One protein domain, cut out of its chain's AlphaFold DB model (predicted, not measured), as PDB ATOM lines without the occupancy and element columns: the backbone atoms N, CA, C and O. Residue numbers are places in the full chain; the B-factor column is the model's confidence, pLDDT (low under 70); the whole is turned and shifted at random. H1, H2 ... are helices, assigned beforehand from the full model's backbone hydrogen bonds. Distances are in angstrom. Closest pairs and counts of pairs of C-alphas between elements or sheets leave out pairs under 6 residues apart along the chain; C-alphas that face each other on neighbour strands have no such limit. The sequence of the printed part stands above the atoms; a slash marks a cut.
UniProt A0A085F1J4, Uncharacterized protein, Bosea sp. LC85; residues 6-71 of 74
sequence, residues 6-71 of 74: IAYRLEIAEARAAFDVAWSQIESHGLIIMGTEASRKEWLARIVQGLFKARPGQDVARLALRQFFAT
ATOM      1  N   ILE A   6      12.645 -22.515 -14.694       71.69
ATOM      2  CA  ILE A   6      12.809 -21.079 -14.430       71.69
ATOM      3  C   ILE A   6      14.071 -20.537 -15.119       71.69
ATOM      4  O   ILE A   6      13.980 -19.511 -15.784       71.69
ATOM      5  N   ALA A   7      15.207 -21.239 -15.032       67.38
ATOM      6  CA  ALA A   7      16.456 -20.843 -15.689       67.38
ATOM      7  C   ALA A   7      16.285 -20.785 -17.214       67.38
ATOM      8  O   ALA A   7      16.627 -19.790 -17.837       67.38
ATOM      9  N   TYR A   8      15.617 -21.788 -17.792       70.25
ATOM     10  CA  TYR A   8      15.297 -21.809 -19.222       70.25
ATOM     11  C   TYR A   8      14.400 -20.637 -19.659       70.25
ATOM     12  O   TYR A   8      14.592 -20.047 -20.719       70.25
ATOM     13  N   ARG A   9      13.410 -20.266 -18.834       73.06
ATOM     14  CA  ARG A   9      12.532 -19.119 -19.116       73.06
ATOM     15  C   ARG A   9      13.274 -17.787 -19.019       73.06
ATOM     16  O   ARG A   9      13.002 -16.902 -19.826       73.06
ATOM     17  N   LEU A  10      14.195 -17.660 -18.065       76.12
ATOM     18  CA  LEU A  10      15.030 -16.472 -17.905       76.12
ATOM     19  C   LEU A  10      15.985 -16.305 -19.093       76.12
ATOM     20  O   LEU A  10      16.009 -15.238 -19.694       76.12
ATOM     21  N   GLU A  11      16.664 -17.376 -19.510       74.75
ATOM     22  CA  GLU A  11      17.534 -17.369 -20.695       74.75
ATOM     23  C   GLU A  11      16.779 -16.951 -21.967       74.75
ATOM     24  O   GLU A  11      17.285 -16.165 -22.765       74.75
ATOM     25  N   ILE A  12      15.541 -17.427 -22.153       79.62
ATOM     26  CA  ILE A  12      14.697 -17.008 -23.284       79.62
ATOM     27  C   ILE A  12      14.339 -15.521 -23.193       79.62
ATOM     28  O   ILE A  12      14.347 -14.831 -24.215       79.62
ATOM     29  N   ALA A  13      14.004 -15.025 -22.002       83.50
ATOM     30  CA  ALA A  13      13.650 -13.624 -21.805       83.50
ATOM     31  C   ALA A  13      14.845 -12.694 -22.075       83.50
ATOM     32  O   ALA A  13      14.693 -11.684 -22.759       83.50
ATOM     33  N   GLU A  14      16.036 -13.068 -21.609       83.88
ATOM     34  CA  GLU A  14      17.278 -12.333 -21.858       83.88
ATOM     35  C   GLU A  14      17.667 -12.365 -23.344       83.88
ATOM     36  O   GLU A  14      18.000 -11.327 -23.922       83.88
ATOM     37  N   ALA A  15      17.538 -13.527 -24.000       84.00
ATOM     38  CA  ALA A  15      17.717 -13.660 -25.446       84.00
ATOM     39  C   ALA A  15      16.766 -12.765 -26.232       84.00
ATOM     40  O   ALA A  15      17.176 -12.106 -27.190       84.00
ATOM     41  N   ARG A  16      15.507 -12.693 -25.805       87.75
ATOM     42  CA  ARG A  16      14.524 -11.831 -26.445       87.75
ATOM     43  C   ARG A  16      14.855 -10.352 -26.256       87.75
ATOM     44  O   ARG A  16      14.863  -9.617 -27.238       87.75
ATOM     45  N   ALA A  17      15.200  -9.938 -25.039       88.44
ATOM     46  CA  ALA A  17      15.574  -8.557 -24.754       88.44
ATOM     47  C   ALA A  17      16.796  -8.112 -25.575       88.44
ATOM     48  O   ALA A  17      16.791  -7.033 -26.167       88.44
ATOM     49  N   ALA A  18      17.824  -8.960 -25.676       88.69
ATOM     50  CA  ALA A  18      19.007  -8.652 -26.472       88.69
ATOM     51  C   ALA A  18      18.700  -8.536 -27.971       88.69
ATOM     52  O   ALA A  18      19.253  -7.668 -28.648       88.69
ATOM     53  N   PHE A  19      17.809  -9.391 -28.483       90.50
ATOM     54  CA  PHE A  19      17.323  -9.299 -29.855       90.50
ATOM     55  C   PHE A  19      16.599  -7.976 -30.106       90.50
ATOM     56  O   PHE A  19      16.930  -7.291 -31.070       90.50
ATOM     57  N   ASP A  20      15.655  -7.598 -29.240       90.88
ATOM     58  CA  ASP A  20      14.845  -6.389 -29.425       90.88
ATOM     59  C   ASP A  20      15.727  -5.121 -29.409       90.88
ATOM     60  O   ASP A  20      15.582  -4.247 -30.267       90.88
ATOM     61  N   VAL A  21      16.717  -5.056 -28.506       89.69
ATOM     62  CA  VAL A  21      17.706  -3.960 -28.454       89.69
ATOM     63  C   VAL A  21      18.549  -3.905 -29.730       89.69
ATOM     64  O   VAL A  21      18.725  -2.831 -30.310       89.69
ATOM     65  N   ALA A  22      19.074  -5.046 -30.185       88.00
ATOM     66  CA  ALA A  22      19.888  -5.103 -31.395       88.00
ATOM     67  C   ALA A  22      19.076  -4.750 -32.652       88.00
ATOM     68  O   ALA A  22      19.546  -4.007 -33.511       88.00
ATOM     69  N   TRP A  23      17.839  -5.234 -32.755       89.69
ATOM     70  CA  TRP A  23      16.977  -4.958 -33.898       89.69
ATOM     71  C   TRP A  23      16.627  -3.469 -34.007       89.69
ATOM     72  O   TRP A  23      16.832  -2.874 -35.064       89.69
ATOM     73  N   SER A  24      16.214  -2.842 -32.901       88.69
ATOM     74  CA  SER A  24      15.891  -1.408 -32.864       88.69
ATOM     75  C   SER A  24      17.072  -0.525 -33.288       88.69
ATOM     76  O   SER A  24      16.903   0.484 -33.980       88.69
ATOM     77  N   GLN A  25      18.294  -0.919 -32.924       87.38
ATOM     78  CA  GLN A  25      19.509  -0.240 -33.369       87.38
ATOM     79  C   GLN A  25      19.738  -0.413 -34.876       87.38
ATOM     80  O   GLN A  25      20.052   0.569 -35.543       87.38
ATOM     81  N   ILE A  26      19.551  -1.611 -35.439       83.88
ATOM     82  CA  ILE A  26      19.667  -1.836 -36.893       83.88
ATOM     83  C   ILE A  26      18.659  -0.970 -37.660       83.88
ATOM     84  O   ILE A  26      19.041  -0.320 -38.633       83.88
ATOM     85  N   GLU A  27      17.406  -0.909 -37.198       85.19
ATOM     86  CA  GLU A  27      16.362  -0.058 -37.787       85.19
ATOM     87  C   GLU A  27      16.736   1.429 -37.735       85.19
ATOM     88  O   GLU A  27      16.615   2.137 -38.735       85.19
ATOM     89  N   SER A  28      17.260   1.894 -36.596       83.00
ATOM     90  CA  SER A  28      17.646   3.298 -36.393       83.00
ATOM     91  C   SER A  28      18.791   3.752 -37.300       83.00
ATOM     92  O   SER A  28      18.869   4.929 -37.643       83.00
ATOM     93  N   HIS A  29      19.679   2.840 -37.708       78.00
ATOM     94  CA  HIS A  29      20.787   3.169 -38.607       78.00
ATOM     95  C   HIS A  29      20.352   3.316 -40.076       78.00
ATOM     96  O   HIS A  29      21.186   3.661 -40.911       78.00
ATOM     97  N   GLY A  30      19.076   3.072 -40.416       67.62
ATOM     98  CA  GLY A  30      18.544   3.300 -41.767       67.62
ATOM     99  C   GLY A  30      19.251   2.490 -42.858       67.62
ATOM    100  O   GLY A  30      19.250   2.885 -44.023       67.62
ATOM    101  N   LEU A  31      19.898   1.384 -42.484       64.44
ATOM    102  CA  LEU A  31      20.729   0.605 -43.391       64.44
ATOM    103  C   LEU A  31      19.842  -0.087 -44.430       64.44
ATOM    104  O   LEU A  31      19.041  -0.969 -44.108       64.44
ATOM    105  N   ILE A  32      19.999   0.319 -45.692       56.59
ATOM    106  CA  ILE A  32      19.401  -0.362 -46.840       56.59
ATOM    107  C   ILE A  32      20.194  -1.649 -47.044       56.59
ATOM    108  O   ILE A  32      21.207  -1.656 -47.723       56.59
ATOM    109  N   ILE A  33      19.749  -2.719 -46.393       59.09
ATOM    110  CA  ILE A  33      20.373  -4.041 -46.456       59.09
ATOM    111  C   ILE A  33      19.634  -4.877 -47.503       59.09
ATOM    112  O   ILE A  33      18.404  -4.986 -47.444       59.09
ATOM    113  N   MET A  34      20.355  -5.523 -48.421       59.69
ATOM    114  CA  MET A  34      19.742  -6.464 -49.367       59.69
ATOM    115  C   MET A  34      19.078  -7.654 -48.644       59.69
ATOM    116  O   MET A  34      19.681  -8.313 -47.799       59.69
ATOM    117  N   GLY A  35      17.814  -7.941 -48.974       68.94
ATOM    118  CA  GLY A  35      17.033  -9.051 -48.410       68.94
ATOM    119  C   GLY A  35      15.741  -8.622 -47.705       68.94
ATOM    120  O   GLY A  35      15.456  -7.437 -47.536       68.94
ATOM    121  N   THR A  36      14.930  -9.606 -47.300       75.75
ATOM    122  CA  THR A  36      13.670  -9.349 -46.582       75.75
ATOM    123  C   THR A  36      13.913  -9.125 -45.090       75.75
ATOM    124  O   THR A  36      14.824  -9.705 -44.496       75.75
ATOM    125  N   GLU A  37      13.068  -8.313 -44.454       80.69
ATOM    126  CA  GLU A  37      13.115  -8.075 -43.006       80.69
ATOM    127  C   GLU A  37      13.045  -9.376 -42.193       80.69
ATOM    128  O   GLU A  37      13.799  -9.549 -41.236       80.69
ATOM    129  N   ALA A  38      12.198 -10.320 -42.617       81.44
ATOM    130  CA  ALA A  38      12.047 -11.620 -41.974       81.44
ATOM    131  C   ALA A  38      13.361 -12.420 -41.968       81.44
ATOM    132  O   ALA A  38      13.761 -12.933 -40.923       81.44
ATOM    133  N   SER A  39      14.082 -12.464 -43.096       83.75
ATOM    134  CA  SER A  39      15.384 -13.142 -43.185       83.75
ATOM    135  C   SER A  39      16.438 -12.500 -42.275       83.75
ATOM    136  O   SER A  39      17.249 -13.207 -41.679       83.75
ATOM    137  N   ARG A  40      16.407 -11.170 -42.116       81.31
ATOM    138  CA  ARG A  40      17.322 -10.440 -41.221       81.31
ATOM    139  C   ARG A  40      17.024 -10.706 -39.751       81.31
ATOM    140  O   ARG A  40      17.946 -10.980 -38.986       81.31
ATOM    141  N   LYS A  41      15.746 -10.673 -39.364       87.62
ATOM    142  CA  LYS A  41      15.306 -11.037 -38.010       87.62
ATOM    143  C   LYS A  41      15.700 -12.480 -37.684       87.62
ATOM    144  O   LYS A  41      16.222 -12.733 -36.604       87.62
ATOM    145  N   GLU A  42      15.548 -13.410 -38.627       88.62
ATOM    146  CA  GLU A  42      16.001 -14.794 -38.444       88.62
ATOM    147  C   GLU A  42      17.520 -14.881 -38.226       88.62
ATOM    148  O   GLU A  42      17.982 -15.557 -37.303       88.62
ATOM    149  N   TRP A  43      18.308 -14.171 -39.032       89.38
ATOM    150  CA  TRP A  43      19.763 -14.128 -38.886       89.38
ATOM    151  C   TRP A  43      20.204 -13.560 -37.537       89.38
ATOM    152  O   TRP A  43      21.003 -14.184 -36.836       89.38
ATOM    153  N   LEU A  44      19.648 -12.416 -37.140       90.12
ATOM    154  CA  LEU A  44      19.940 -11.805 -35.848       90.12
ATOM    155  C   LEU A  44      19.546 -12.733 -34.692       90.12
ATOM    156  O   LEU A  44      20.321 -12.894 -33.751       90.12
ATOM    157  N   ALA A  45      18.395 -13.407 -34.779       89.44
ATOM    158  CA  ALA A  45      17.966 -14.373 -33.770       89.44
ATOM    159  C   ALA A  45      18.955 -15.542 -33.630       89.44
ATOM    160  O   ALA A  45      19.287 -15.932 -32.508       89.44
ATOM    161  N   ARG A  46      19.489 -16.068 -34.743       90.38
ATOM    162  CA  ARG A  46      20.527 -17.114 -34.713       90.38
ATOM    163  C   ARG A  46      21.823 -16.626 -34.070       90.38
ATOM    164  O   ARG A  46      22.415 -17.359 -33.279       90.38
ATOM    165  N   ILE A  47      22.246 -15.397 -34.371       91.19
ATOM    166  CA  ILE A  47      23.438 -14.784 -33.769       91.19
ATOM    167  C   ILE A  47      23.253 -14.639 -32.253       91.19
ATOM    168  O   ILE A  47      24.094 -15.107 -31.488       91.19
ATOM    169  N   VAL A  48      22.136 -14.050 -31.814       90.75
ATOM    170  CA  VAL A  48      21.815 -13.873 -30.389       90.75
ATOM    171  C   VAL A  48      21.783 -15.223 -29.672       90.75
ATOM    172  O   VAL A  48      22.426 -15.382 -28.636       90.75
ATOM    173  N   GLN A  49      21.115 -16.226 -30.249       88.50
ATOM    174  CA  GLN A  49      21.057 -17.569 -29.673       88.50
ATOM    175  C   GLN A  49      22.447 -18.216 -29.559       88.50
ATOM    176  O   GLN A  49      22.752 -18.849 -28.546       88.50
ATOM    177  N   GLY A  50      23.292 -18.074 -30.584       88.31
ATOM    178  CA  GLY A  50      24.663 -18.581 -30.569       88.31
ATOM    179  C   GLY A  50      25.512 -17.917 -29.484       88.31
ATOM    180  O   GLY A  50      26.224 -18.603 -28.750       88.31
ATOM    181  N   LEU A  51      25.385 -16.597 -29.332       89.25
ATOM    182  CA  LEU A  51      26.117 -15.828 -28.328       89.25
ATOM    183  C   LEU A  51      25.669 -16.154 -26.902       89.25
ATOM    184  O   LEU A  51      26.533 -16.340 -26.050       89.25
ATOM    185  N   PHE A  52      24.366 -16.309 -26.646       85.88
ATOM    186  CA  PHE A  52      23.861 -16.715 -25.327       85.88
ATOM    187  C   PHE A  52      24.398 -18.080 -24.896       85.88
ATOM    188  O   PHE A  52      24.830 -18.245 -23.759       85.88
ATOM    189  N   LYS A  53      24.429 -19.051 -25.818       85.00
ATOM    190  CA  LYS A  53      24.972 -20.389 -25.539       85.00
ATOM    191  C   LYS A  53      26.481 -20.369 -25.300       85.00
ATOM    192  O   LYS A  53      26.977 -21.121 -24.468       85.00
ATOM    193  N   ALA A  54      27.214 -19.542 -26.044       86.19
ATOM    194  CA  ALA A  54      28.669 -19.472 -25.951       86.19
ATOM    195  C   ALA A  54      29.159 -18.623 -24.766       86.19
ATOM    196  O   ALA A  54      30.275 -18.830 -24.289       86.19
ATOM    197  N   ARG A  55      28.369 -17.634 -24.328       82.38
ATOM    198  CA  ARG A  55      28.755 -16.627 -23.327       82.38
ATOM    199  C   ARG A  55      27.585 -16.298 -22.390       82.38
ATOM    200  O   ARG A  55      27.066 -15.180 -22.437       82.38
ATOM    201  N   PRO A  56      27.167 -17.247 -21.537       76.38
ATOM    202  CA  PRO A  56      26.084 -17.007 -20.590       76.38
ATOM    203  C   PRO A  56      26.438 -15.850 -19.640       76.38
ATOM    204  O   PRO A  56      27.570 -15.750 -19.163       76.38
ATOM    205  N   GLY A  57      25.473 -14.962 -19.385       74.44
ATOM    206  CA  GLY A  57      25.620 -13.825 -18.469       74.44
ATOM    207  C   GLY A  57      26.373 -12.604 -19.016       74.44
ATOM    208  O   GLY A  57      26.610 -11.662 -18.262       74.44
ATOM    209  N   GLN A  58      26.758 -12.585 -20.298       80.44
ATOM    210  CA  GLN A  58      27.295 -11.379 -20.945       80.44
ATOM    211  C   GLN A  58      26.199 -10.595 -21.672       80.44
ATOM    212  O   GLN A  58      25.237 -11.172 -22.170       80.44
ATOM    213  N   ASP A  59      26.386  -9.278 -21.803       80.19
ATOM    214  CA  ASP A  59      25.574  -8.465 -22.711       80.19
ATOM    215  C   ASP A  59      25.862  -8.871 -24.164       80.19
ATOM    216  O   ASP A  59      26.850  -8.458 -24.784       80.19
ATOM    217  N   VAL A  60      24.990  -9.717 -24.707       88.38
ATOM    218  CA  VAL A  60      25.117 -10.199 -26.080       88.38
ATOM    219  C   VAL A  60      24.502  -9.253 -27.105       88.38
ATOM    220  O   VAL A  60      24.756  -9.452 -28.288       88.38
ATOM    221  N   ALA A  61      23.729  -8.231 -26.717       87.19
ATOM    222  CA  ALA A  61      23.052  -7.356 -27.678       87.19
ATOM    223  C   ALA A  61      24.078  -6.594 -28.528       87.19
ATOM    224  O   ALA A  61      24.022  -6.584 -29.761       87.19
ATOM    225  N   ARG A  62      25.102  -6.036 -27.871       86.81
ATOM    226  CA  ARG A  62      26.194  -5.319 -28.545       86.81
ATOM    227  C   ARG A  62      27.063  -6.234 -29.408       86.81
ATOM    228  O   ARG A  62      27.536  -5.823 -30.468       86.81
ATOM    229  N   LEU A  63      27.296  -7.463 -28.954       89.06
ATOM    230  CA  LEU A  63      28.044  -8.472 -29.709       89.06
ATOM    231  C   LEU A  63      27.250  -8.937 -30.934       89.06
ATOM    232  O   LEU A  63      27.818  -9.027 -32.022       89.06
ATOM    233  N   ALA A  64      25.945  -9.150 -30.772       91.19
ATOM    234  CA  ALA A  64      25.046  -9.556 -31.840       91.19
ATOM    235  C   ALA A  64      24.973  -8.496 -32.936       91.19
ATOM    236  O   ALA A  64      25.086  -8.839 -34.105       91.19
ATOM    237  N   LEU A  65      24.900  -7.215 -32.565       88.94
ATOM    238  CA  LEU A  65      24.990  -6.090 -33.498       88.94
ATOM    239  C   LEU A  65      26.277  -6.111 -34.325       88.94
ATOM    240  O   LEU A  65      26.236  -6.053 -35.551       88.94
ATOM    241  N   ARG A  66      27.433  -6.225 -33.659       88.75
ATOM    242  CA  ARG A  66      28.735  -6.264 -34.346       88.75
ATOM    243  C   ARG A  66      28.832  -7.448 -35.297       88.75
ATOM    244  O   ARG A  66      29.299  -7.292 -36.420       88.75
ATOM    245  N   GLN A  67      28.398  -8.622 -34.849       89.44
ATOM    246  CA  GLN A  67      28.436  -9.826 -35.665       89.44
ATOM    247  C   GLN A  67      27.443  -9.746 -36.827       89.44
ATOM    248  O   GLN A  67      27.788 -10.151 -37.931       89.44
ATOM    249  N   PHE A  68      26.259  -9.168 -36.620       89.25
ATOM    250  CA  PHE A  68      25.276  -8.935 -37.673       89.25
ATOM    251  C   PHE A  68      25.864  -8.054 -38.780       89.25
ATOM    252  O   PHE A  68      25.890  -8.473 -39.930       89.25
ATOM    253  N   PHE A  69      26.452  -6.902 -38.442       86.56
ATOM    254  CA  PHE A  69      27.074  -6.022 -39.442       86.56
ATOM    255  C   PHE A  69      28.325  -6.603 -40.107       86.56
ATOM    256  O   PHE A  69      28.643  -6.233 -41.231       86.56
ATOM    257  N   ALA A  70      29.036  -7.512 -39.440       86.56
ATOM    258  CA  ALA A  70      30.186  -8.192 -40.032       86.56
ATOM    259  C   ALA A  70      29.797  -9.318 -41.005       86.56
ATOM    260  O   ALA A  70      30.632  -9.752 -41.794       86.56
ATOM    261  N   THR A  71      28.570  -9.839 -40.912       83.25
ATOM    262  CA  THR A  71      28.166 -11.069 -41.615       83.25
ATOM    263  C   THR A  71      27.017 -10.862 -42.597       83.25
ATOM    264  O   THR A  71      26.894 -11.636 -43.544       83.25
TER     265      THR A  71
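AT A GLANCE: This is residues 6 to 71 of the 74 residues of an uncharacterized protein of Bosea sp. LC85 (UniProt A0A085F1J4). Three helices pack together in a triangle, each touching the other two and crossing them at a steep tilt. The longest, H1, runs roughly along the length of the whole; H2 crosses it back the opposite way, and the shorter H3 folds back over both. A loop and the first turn of H2, residues 34 to 39, stick out from this body. The printed part has 66 residues with three named helices, H1, H2 and H3 in that order along the chain, and no named strand; its class is all helix. It is compact, with a radius of gyration of the C-alphas of 11.8 A, and its outline is a rod spanning 38 by 19 by 17 A.

IN THESE COORDINATES: H1 is residues 6 to 28, 33.2 A from first to last C-alpha, and begins with C-alpha 6 at (12.809, -21.079, -14.430). A short link of 8 residues leads to H2, residues 37 to 54, which is 25.7 A long and begins with C-alpha 37 at (13.115, -8.075, -43.006). A tight link of 5 residues leads to H3, residues 60 to 71, which is 15.9 A long and ends with C-alpha 71 at (28.166, -11.069, -41.615).

HOW THE PARTS SIT: H1 and H2 touch, and their closest C-alphas are those of Ala 15 and Val 48, 6.4 A apart. They run opposite ways at a steep tilt of 46 degrees. H1 and H3 touch through residues 18 to 26 of H1 and residues 60 to 65 of H3 alone; their closest C-alphas, of Ala 18 and Ala 61, are 4.4 A apart. These two run the same way at a steep tilt of 51 degrees. H2 and H3 touch with 14 pairs of C-alphas within 8 A, the closest being those of Val 48 and Ala 64 at 5.6 A. They run opposite ways at a steep tilt of 56 degrees. The helix packing is mostly crossed, the lines of the helices standing at steep angles to each other. In H1, H2 and H3 every O i to N i+4 pair is within hydrogen-bond range.

THE WHOLE: The two C-alphas farthest apart are those of Ile 6 and Ile 32, at 39.0 A. The first and last printed C-alphas, of Ile 6 and Thr 71, are 32.8 A apart. The printed part has no cut, and neither link is long. Residues 34 to 39, of which 37 to 39 belong to H2, stand free. The mean pLDDT of the printed part is 82.6, and the model's confidence is under 70 at residue 7 and at residues 30 to 35, in the link from H1 to H2.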